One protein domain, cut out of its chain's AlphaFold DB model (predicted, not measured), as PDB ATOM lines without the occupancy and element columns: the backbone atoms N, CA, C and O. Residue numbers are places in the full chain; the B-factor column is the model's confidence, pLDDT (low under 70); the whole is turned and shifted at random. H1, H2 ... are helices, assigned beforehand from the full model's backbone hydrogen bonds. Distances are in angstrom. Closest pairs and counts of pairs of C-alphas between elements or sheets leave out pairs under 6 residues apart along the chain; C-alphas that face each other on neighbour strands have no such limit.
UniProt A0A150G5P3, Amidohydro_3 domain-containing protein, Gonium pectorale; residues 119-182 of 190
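AT A GLANCE: This is residues 119 to 182 of the 190 residues of the protein "Amidohydro_3 domain-containing protein" of Gonium pectorale (UniProt A0A150G5P3). H2 and H3 pack together on one side, small H1 sits on the opposite side, and loops lie between, with residues 128 to 129 paired in parallel with 159 to 160. The printed part has 64 residues with three named helices, H1, H2, H3 in order, and no named strand; the class is all helix, with under half of the residues in named elements. It is compact, radius of gyration of the C-alphas 12.0 A, spans 35 by 28 by 16 A.

HOW THE PARTS SIT: Start at H1, residues 119 to 125, apart from H2, residues 136 to 148, and H3, residues 174 to 181. Look at residues 140 to 144: with these alone H2 touches H3, the closest C-alphas being Ala 144 and Val 180, 6.1 A. Both run the same way at a steep tilt of 43 degrees. Every O i to N i+4 pair is within hydrogen-bond range in H1 and H2, 3 of 4 in H3.

IN THESE COORDINATES: Find C-alpha 119 at (-41.031, -50.056, -1.814), where H1 begins, 10.2 A long. H2 runs 18.4 A, H3 10.4 A to C-alpha 181 at (-34.275, -24.502, -1.597).

THE WHOLE: The farthest C-alphas, Asp 153 and Gly 168, are 35.6 A apart. The printed part has no cut; the H2 to H3 link is long, 25 residues. Model pLDDT is under 70 at residues 168, 181 and 182.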
ATOM      1  N   ILE A 119     -40.624 -51.398  -1.371       92.12
ATOM      2  CA  ILE A 119     -41.031 -50.056  -1.814       92.12
ATOM      3  C   ILE A 119     -40.236 -48.957  -1.085       92.12
ATOM      4  O   ILE A 119     -39.607 -48.153  -1.772       92.12
ATOM      5  N   PRO A 120     -40.173 -48.911   0.265       87.88
ATOM      6  CA  PRO A 120     -39.315 -47.945   0.953       87.88
ATOM      7  C   PRO A 120     -37.830 -48.067   0.592       87.88
ATOM      8  O   PRO A 120     -37.170 -47.049   0.423       87.88
ATOM      9  N   GLY A 121     -37.309 -49.289   0.448       88.44
ATOM     10  CA  GLY A 121     -35.911 -49.544   0.103       88.44
ATOM     11  C   GLY A 121     -35.560 -49.065  -1.304       88.44
ATOM     12  O   GLY A 121     -34.591 -48.333  -1.470       88.44
ATOM     13  N   GLY A 122     -36.384 -49.403  -2.300       89.88
ATOM     14  CA  GLY A 122     -36.206 -48.954  -3.681       89.88
ATOM     15  C   GLY A 122     -36.323 -47.438  -3.820       89.88
ATOM     16  O   GLY A 122     -35.457 -46.817  -4.426       89.88
ATOM     17  N   LEU A 123     -37.329 -46.827  -3.181       86.81
ATOM     18  CA  LEU A 123     -37.435 -45.366  -3.118       86.81
ATOM     19  C   LEU A 123     -36.243 -44.740  -2.384       86.81
ATOM     20  O   LEU A 123     -35.847 -43.637  -2.719       86.81
ATOM     21  N   GLY A 124     -35.659 -45.420  -1.398       86.44
ATOM     22  CA  GLY A 124     -34.439 -44.984  -0.722       86.44
ATOM     23  C   GLY A 124     -33.228 -44.863  -1.653       86.44
ATOM     24  O   GLY A 124     -32.420 -43.965  -1.456       86.44
ATOM     25  N   LEU A 125     -33.119 -45.715  -2.680       87.38
ATOM     26  CA  LEU A 125     -32.004 -45.693  -3.638       87.38
ATOM     27  C   LEU A 125     -32.047 -44.494  -4.595       87.38
ATOM     28  O   LEU A 125     -31.007 -44.103  -5.113       87.38
ATOM     29  N   SER A 126     -33.229 -43.924  -4.836       84.00
ATOM     30  CA  SER A 126     -33.405 -42.728  -5.671       84.00
ATOM     31  C   SER A 126     -33.449 -41.430  -4.860       84.00
ATOM     32  O   SER A 126     -33.658 -40.358  -5.419       84.00
ATOM     33  N   ARG A 127     -33.330 -41.517  -3.534       89.19
ATOM     34  CA  ARG A 127     -33.398 -40.378  -2.616       89.19
ATOM     35  C   ARG A 127     -32.006 -39.857  -2.294       89.19
ATOM     36  O   ARG A 127     -31.021 -40.582  -2.393       89.19
ATOM     37  N   VAL A 128     -31.939 -38.612  -1.831       91.12
ATOM     38  CA  VAL A 128     -30.690 -38.064  -1.299       91.12
ATOM     39  C   VAL A 128     -30.287 -38.836  -0.050       91.12
ATOM     40  O   VAL A 128     -31.047 -38.924   0.921       91.12
ATOM     41  N   ASP A 129     -29.072 -39.373  -0.082       90.12
ATOM     42  CA  ASP A 129     -28.467 -40.083   1.033       90.12
ATOM     43  C   ASP A 129     -27.687 -39.122   1.935       90.12
ATOM     44  O   ASP A 129     -26.635 -38.592   1.563       90.12
ATOM     45  N   LEU A 130     -28.205 -38.907   3.143       90.56
ATOM     46  CA  LEU A 130     -27.610 -38.008   4.131       90.56
ATOM     47  C   LEU A 130     -26.851 -38.772   5.229       90.56
ATOM     48  O   LEU A 130     -26.437 -38.163   6.220       90.56
ATOM     49  N   ARG A 131     -26.626 -40.084   5.064       89.50
ATOM     50  CA  ARG A 131     -25.789 -40.878   5.979       89.50
ATOM     51  C   ARG A 131     -24.343 -40.386   5.969       89.50
ATOM     52  O   ARG A 131     -23.791 -40.054   4.916       89.50
ATOM     53  N   GLY A 132     -23.720 -40.377   7.149       88.50
ATOM     54  CA  GLY A 132     -22.319 -39.973   7.322       88.50
ATOM     55  C   GLY A 132     -22.044 -38.537   6.879       88.50
ATOM     56  O   GLY A 132     -20.943 -38.229   6.430       88.50
ATOM     57  N   THR A 133     -23.063 -37.678   6.905       88.94
ATOM     58  CA  THR A 133     -22.856 -36.245   6.720       88.94
ATOM     59  C   THR A 133     -22.065 -35.727   7.923       88.94
ATOM     60  O   THR A 133     -22.373 -36.099   9.044       88.94
ATOM     61  N   ALA A 134     -21.028 -34.919   7.714       85.12
ATOM     62  CA  ALA A 134     -20.095 -34.560   8.798       85.12
ATOM     63  C   ALA A 134     -20.267 -33.130   9.340       85.12
ATOM     64  O   ALA A 134     -19.594 -32.736  10.288       85.12
ATOM     65  N   SER A 135     -21.117 -32.316   8.710       86.88
ATOM     66  CA  SER A 135     -21.363 -30.918   9.093       86.88
ATOM     67  C   SER A 135     -22.628 -30.378   8.430       86.88
ATOM     68  O   SER A 135     -23.105 -30.934   7.436       86.88
ATOM     69  N   ARG A 136     -23.111 -29.218   8.895       86.06
ATOM     70  CA  ARG A 136     -24.154 -28.453   8.187       86.06
ATOM     71  C   ARG A 136     -23.787 -28.152   6.728       86.06
ATOM     72  O   ARG A 136     -24.654 -28.181   5.858       86.06
ATOM     73  N   ALA A 137     -22.521 -27.840   6.456       87.00
ATOM     74  CA  ALA A 137     -22.071 -27.497   5.108       87.00
ATOM     75  C   ALA A 137     -22.130 -28.708   4.163       87.00
ATOM     76  O   ALA A 137     -22.607 -28.582   3.039       87.00
ATOM     77  N   ASP A 138     -21.708 -29.884   4.640       88.62
ATOM     78  CA  ASP A 138     -21.828 -31.147   3.896       88.62
ATOM     79  C   ASP A 138     -23.304 -31.509   3.662       88.62
ATOM     80  O   ASP A 138     -23.702 -31.841   2.546       88.62
ATOM     81  N   PHE A 139     -24.155 -31.321   4.677       88.94
ATOM     82  CA  PHE A 139     -25.602 -31.521   4.562       88.94
ATOM     83  C   PHE A 139     -26.203 -30.673   3.432       88.94
ATOM     84  O   PHE A 139     -26.892 -31.190   2.552       88.94
ATOM     85  N   ALA A 140     -25.899 -29.372   3.426       88.62
ATOM     86  CA  ALA A 140     -26.376 -28.442   2.409       88.62
ATOM     87  C   ALA A 140     -25.843 -28.791   1.011       88.62
ATOM     88  O   ALA A 140     -26.600 -28.763   0.042       88.62
ATOM     89  N   ALA A 141     -24.567 -29.172   0.905       89.62
ATOM     90  CA  ALA A 141     -23.953 -29.558  -0.361       89.62
ATOM     91  C   ALA A 141     -24.619 -30.801  -0.972       89.62
ATOM     92  O   ALA A 141     -24.893 -30.824  -2.172       89.62
ATOM     93  N   ARG A 142     -24.937 -31.813  -0.156       91.31
ATOM     94  CA  ARG A 142     -25.627 -33.033  -0.611       91.31
ATOM     95  C   ARG A 142     -27.055 -32.760  -1.059       91.31
ATOM     96  O   ARG A 142     -27.485 -33.302  -2.076       91.31
ATOM     97  N   LEU A 143     -27.775 -31.899  -0.342       90.69
ATOM     98  CA  LEU A 143     -29.108 -31.470  -0.758       90.69
ATOM     99  C   LEU A 143     -29.067 -30.674  -2.067       90.69
ATOM    100  O   LEU A 143     -29.867 -30.948  -2.956       90.69
ATOM    101  N   ALA A 144     -28.119 -29.748  -2.224       88.06
ATOM    102  CA  ALA A 144     -27.959 -28.976  -3.455       88.06
ATOM    103  C   ALA A 144     -27.606 -29.871  -4.654       88.06
ATOM    104  O   ALA A 144     -28.181 -29.722  -5.730       88.06
ATOM    105  N   ALA A 145     -26.704 -30.839  -4.463       89.31
ATOM    106  CA  ALA A 145     -26.363 -31.822  -5.488       89.31
ATOM    107  C   ALA A 145     -27.569 -32.696  -5.866       89.31
ATOM    108  O   ALA A 145     -27.802 -32.943  -7.046       89.31
ATOM    109  N   GLY A 146     -28.356 -33.124  -4.875       88.88
ATOM    110  CA  GLY A 146     -29.591 -33.864  -5.105       88.88
ATOM    111  C   GLY A 146     -30.633 -33.047  -5.869       88.88
ATOM    112  O   GLY A 146     -31.213 -33.553  -6.822       88.88
ATOM    113  N   ALA A 147     -30.832 -31.779  -5.499       87.25
ATOM    114  CA  ALA A 147     -31.749 -30.873  -6.187       87.25
ATOM    115  C   ALA A 147     -31.340 -30.647  -7.651       87.25
ATOM    116  O   ALA A 147     -32.184 -30.699  -8.539       87.25
ATOM    117  N   ALA A 148     -30.043 -30.463  -7.915       86.00
ATOM    118  CA  ALA A 148     -29.518 -30.298  -9.270       86.00
ATOM    119  C   ALA A 148     -29.647 -31.564 -10.140       86.00
ATOM    120  O   ALA A 148     -29.577 -31.471 -11.364       86.00
ATOM    121  N   ALA A 149     -29.804 -32.737  -9.522       86.31
ATOM    122  CA  ALA A 149     -29.974 -34.012 -10.208       86.31
ATOM    123  C   ALA A 149     -31.446 -34.371 -10.484       86.31
ATOM    124  O   ALA A 149     -31.689 -35.391 -11.131       86.31
ATOM    125  N   LEU A 150     -32.406 -33.568 -10.008       83.69
ATOM    126  CA  LEU A 150     -33.827 -33.810 -10.246       83.69
ATOM    127  C   LEU A 150     -34.163 -33.691 -11.736       83.69
ATOM    128  O   LEU A 150     -33.703 -32.787 -12.441       83.69
ATOM    129  N   GLY A 151     -34.986 -34.619 -12.217       79.81
ATOM    130  CA  GLY A 151     -35.540 -34.567 -13.563       79.81
ATOM    131  C   GLY A 151     -36.504 -33.387 -13.759       79.81
ATOM    132  O   GLY A 151     -37.035 -32.848 -12.791       79.81
ATOM    133  N   PRO A 152     -36.805 -33.008 -15.016       75.00
ATOM    134  CA  PRO A 152     -37.688 -31.877 -15.325       75.00
ATOM    135  C   PRO A 152     -39.121 -32.028 -14.781       75.00
ATOM    136  O   PRO A 152     -39.808 -31.024 -14.618       75.00
ATOM    137  N   ASP A 153     -39.552 -33.258 -14.487       79.38
ATOM    138  CA  ASP A 153     -40.874 -33.580 -13.933       79.38
ATOM    139  C   ASP A 153     -40.829 -33.937 -12.427       79.38
ATOM    140  O   ASP A 153     -41.849 -34.310 -11.840       79.38
ATOM    141  N   GLU A 154     -39.658 -33.869 -11.785       76.06
ATOM    142  CA  GLU A 154     -39.475 -34.232 -10.378       76.06
ATOM    143  C   GLU A 154     -39.516 -32.996  -9.479       76.06
ATOM    144  O   GLU A 154     -38.558 -32.241  -9.360       76.06
ATOM    145  N   GLU A 155     -40.643 -32.807  -8.797       77.88
ATOM    146  CA  GLU A 155     -40.861 -31.622  -7.958       77.88
ATOM    147  C   GLU A 155     -40.325 -31.780  -6.524       77.88
ATOM    148  O   GLU A 155     -40.184 -30.798  -5.799       77.88
ATOM    149  N   TRP A 156     -40.015 -33.012  -6.094       85.00
ATOM    150  CA  TRP A 156     -39.621 -33.300  -4.712       85.00
ATOM    151  C   TRP A 156     -38.248 -33.905  -4.575       85.00
ATOM    152  O   TRP A 156     -38.032 -35.069  -4.909       85.00
ATOM    153  N   LEU A 157     -37.381 -33.160  -3.890       87.06
ATOM    154  CA  LEU A 157     -36.211 -33.744  -3.272       87.06
ATOM    155  C   LEU A 157     -36.626 -34.521  -2.021       87.06
ATOM    156  O   LEU A 157     -36.966 -33.948  -0.985       87.06
ATOM    157  N   LEU A 158     -36.606 -35.842  -2.129       88.25
ATOM    158  CA  LEU A 158     -36.839 -36.745  -1.012       88.25
ATOM    159  C   LEU A 158     -35.490 -37.293  -0.534       88.25
ATOM    160  O   LEU A 158     -34.623 -37.633  -1.337       88.25
ATOM    161  N   GLY A 159     -35.305 -37.391   0.777       86.56
ATOM    162  CA  GLY A 159     -34.020 -37.751   1.371       86.56
ATOM    163  C   GLY A 159     -34.127 -37.930   2.874       86.56
ATOM    164  O   GLY A 159     -35.136 -37.574   3.481       86.56
ATOM    165  N   GLY A 160     -33.105 -38.518   3.480       84.88
ATOM    166  CA  GLY A 160     -33.108 -38.767   4.915       84.88
ATOM    167  C   GLY A 160     -31.911 -39.585   5.364       84.88
ATOM    168  O   GLY A 160     -30.864 -39.563   4.724       84.88
ATOM    169  N   LEU A 161     -32.097 -40.324   6.462       85.94
ATOM    170  CA  LEU A 161     -31.071 -41.178   7.076       85.94
ATOM    171  C   LEU A 161     -29.846 -40.416   7.609       85.94
ATOM    172  O   LEU A 161     -28.791 -41.013   7.805       85.94
ATOM    173  N   TRP A 162     -29.993 -39.120   7.872       87.88
ATOM    174  CA  TRP A 162     -29.023 -38.386   8.664       87.88
ATOM    175  C   TRP A 162     -29.060 -38.801  10.142       87.88
ATOM    176  O   TRP A 162     -30.073 -39.321  10.616       87.88
ATOM    177  N   ASP A 163     -27.959 -38.548  10.848       84.94
ATOM    178  CA  ASP A 163     -27.780 -38.847  12.270       84.94
ATOM    179  C   ASP A 163     -27.142 -37.637  12.965       84.94
ATOM    180  O   ASP A 163     -26.077 -37.170  12.558       84.94
ATOM    181  N   GLU A 164     -27.801 -37.107  13.996       74.81
ATOM    182  CA  GLU A 164     -27.320 -35.947  14.749       74.81
ATOM    183  C   GLU A 164     -25.983 -36.185  15.465       74.81
ATOM    184  O   GLU A 164     -25.252 -35.228  15.741       74.81
ATOM    185  N   GLY A 165     -25.661 -37.445  15.772       77.31
ATOM    186  CA  GLY A 165     -24.443 -37.824  16.480       77.31
ATOM    187  C   GLY A 165     -23.168 -37.612  15.665       77.31
ATOM    188  O   GLY A 165     -22.091 -37.498  16.247       77.31
ATOM    189  N   GLU A 166     -23.280 -37.514  14.339       75.69
ATOM    190  CA  GLU A 166     -22.132 -37.511  13.426       75.69
ATOM    191  C   GLU A 166     -21.524 -36.117  13.194       75.69
ATOM    192  O   GLU A 166     -20.384 -36.022  12.743       75.69
ATOM    193  N   TRP A 167     -22.239 -35.025  13.504       74.69
ATOM    194  CA  TRP A 167     -21.783 -33.675  13.130       74.69
ATOM    195  C   TRP A 167     -21.919 -32.578  14.191       74.69
ATOM    196  O   TRP A 167     -21.403 -31.485  13.988       74.69
ATOM    197  N   GLY A 168     -22.589 -32.823  15.322       66.06
ATOM    198  CA  GLY A 168     -22.527 -31.964  16.519       66.06
ATOM    199  C   GLY A 168     -23.145 -30.552  16.435       66.06
ATOM    200  O   GLY A 168     -23.431 -29.964  17.475       66.06
ATOM    201  N   ASP A 169     -23.426 -30.028  15.240       70.06
ATOM    202  CA  ASP A 169     -23.974 -28.683  14.972       70.06
ATOM    203  C   ASP A 169     -25.482 -28.519  15.293       70.06
ATOM    204  O   ASP A 169     -26.129 -27.559  14.866       70.06
ATOM    205  N   GLY A 170     -26.064 -29.451  16.051       75.75
ATOM    206  CA  GLY A 170     -27.492 -29.486  16.367       75.75
ATOM    207  C   GLY A 170     -28.351 -30.161  15.293       75.75
ATOM    208  O   GLY A 170     -27.859 -30.746  14.325       75.75
ATOM    209  N   LEU A 171     -29.671 -30.125  15.501       83.19
ATOM    210  CA  LEU A 171     -30.638 -30.744  14.593       83.19
ATOM    211  C   LEU A 171     -30.841 -29.875  13.342       83.19
ATOM    212  O   LEU A 171     -30.970 -28.656  13.490       83.19
ATOM    213  N   PRO A 172     -30.968 -30.475  12.141       83.56
ATOM    214  CA  PRO A 172     -31.434 -29.764  10.959       83.56
ATOM    215  C   PRO A 172     -32.707 -28.980  11.262       83.56
ATOM    216  O   PRO A 172     -33.685 -29.529  11.781       83.56
ATOM    217  N   SER A 173     -32.692 -27.691  10.938       84.50
ATOM    218  CA  SER A 173     -33.854 -26.824  11.079       84.50
ATOM    219  C   SER A 173     -34.471 -26.522   9.716       84.50
ATOM    220  O   SER A 173     -33.854 -26.716   8.667       84.50
ATOM    221  N   ARG A 174     -35.710 -26.022   9.726       86.75
ATOM    222  CA  ARG A 174     -36.399 -25.571   8.510       86.75
ATOM    223  C   ARG A 174     -35.576 -24.510   7.770       86.75
ATOM    224  O   ARG A 174     -35.498 -24.540   6.552       86.75
ATOM    225  N   GLU A 175     -34.912 -23.624   8.510       84.88
ATOM    226  CA  GLU A 175     -34.084 -22.549   7.959       84.88
ATOM    227  C   GLU A 175     -32.895 -23.086   7.150       84.88
ATOM    228  O   GLU A 175     -32.544 -22.501   6.131       84.88
ATOM    229  N   TRP A 176     -32.305 -24.219   7.552       82.50
ATOM    230  CA  TRP A 176     -31.213 -24.844   6.794       82.50
ATOM    231  C   TRP A 176     -31.696 -25.361   5.437       82.50
ATOM    232  O   TRP A 176     -30.968 -25.282   4.452       82.50
ATOM    233  N   LEU A 177     -32.925 -25.880   5.380       85.19
ATOM    234  CA  LEU A 177     -33.535 -26.352   4.136       85.19
ATOM    235  C   LEU A 177     -33.935 -25.181   3.231       85.19
ATOM    236  O   LEU A 177     -33.712 -25.247   2.025       85.19
ATOM    237  N   ASP A 178     -34.465 -24.098   3.806       83.94
ATOM    238  CA  ASP A 178     -34.828 -22.886   3.060       83.94
ATOM    239  C   ASP A 178     -33.616 -22.252   2.355       83.94
ATOM    240  O   ASP A 178     -33.749 -21.711   1.259       83.94
ATOM    241  N   GLU A 179     -32.432 -22.296   2.974       79.50
ATOM    242  CA  GLU A 179     -31.191 -21.792   2.372       79.50
ATOM    243  C   GLU A 179     -30.789 -22.574   1.117       79.50
ATOM    244  O   GLU A 179     -30.287 -21.973   0.169       79.50
ATOM    245  N   VAL A 180     -31.037 -23.886   1.092       75.12
ATOM    246  CA  VAL A 180     -30.747 -24.746  -0.066       75.12
ATOM    247  C   VAL A 180     -31.846 -24.649  -1.129       75.12
ATOM    248  O   VAL A 180     -31.553 -24.686  -2.318       75.12
ATOM    249  N   GLY A 181     -33.108 -24.523  -0.711       66.56
ATOM    250  CA  GLY A 181     -34.275 -24.502  -1.597       66.56
ATOM    251  C   GLY A 181     -34.570 -23.153  -2.259       66.56
ATOM    252  O   GLY A 181     -35.490 -23.065  -3.071       66.56
ATOM    253  N   ARG A 182     -33.835 -22.084  -1.928       60.12
ATOM    254  CA  ARG A 182     -33.972 -20.808  -2.639       60.12
ATOM    255  C   ARG A 182     -33.395 -20.932  -4.046       60.12
ATOM    256  O   ARG A 182     -32.180 -20.934  -4.226       60.12
TER     257      ARG A 182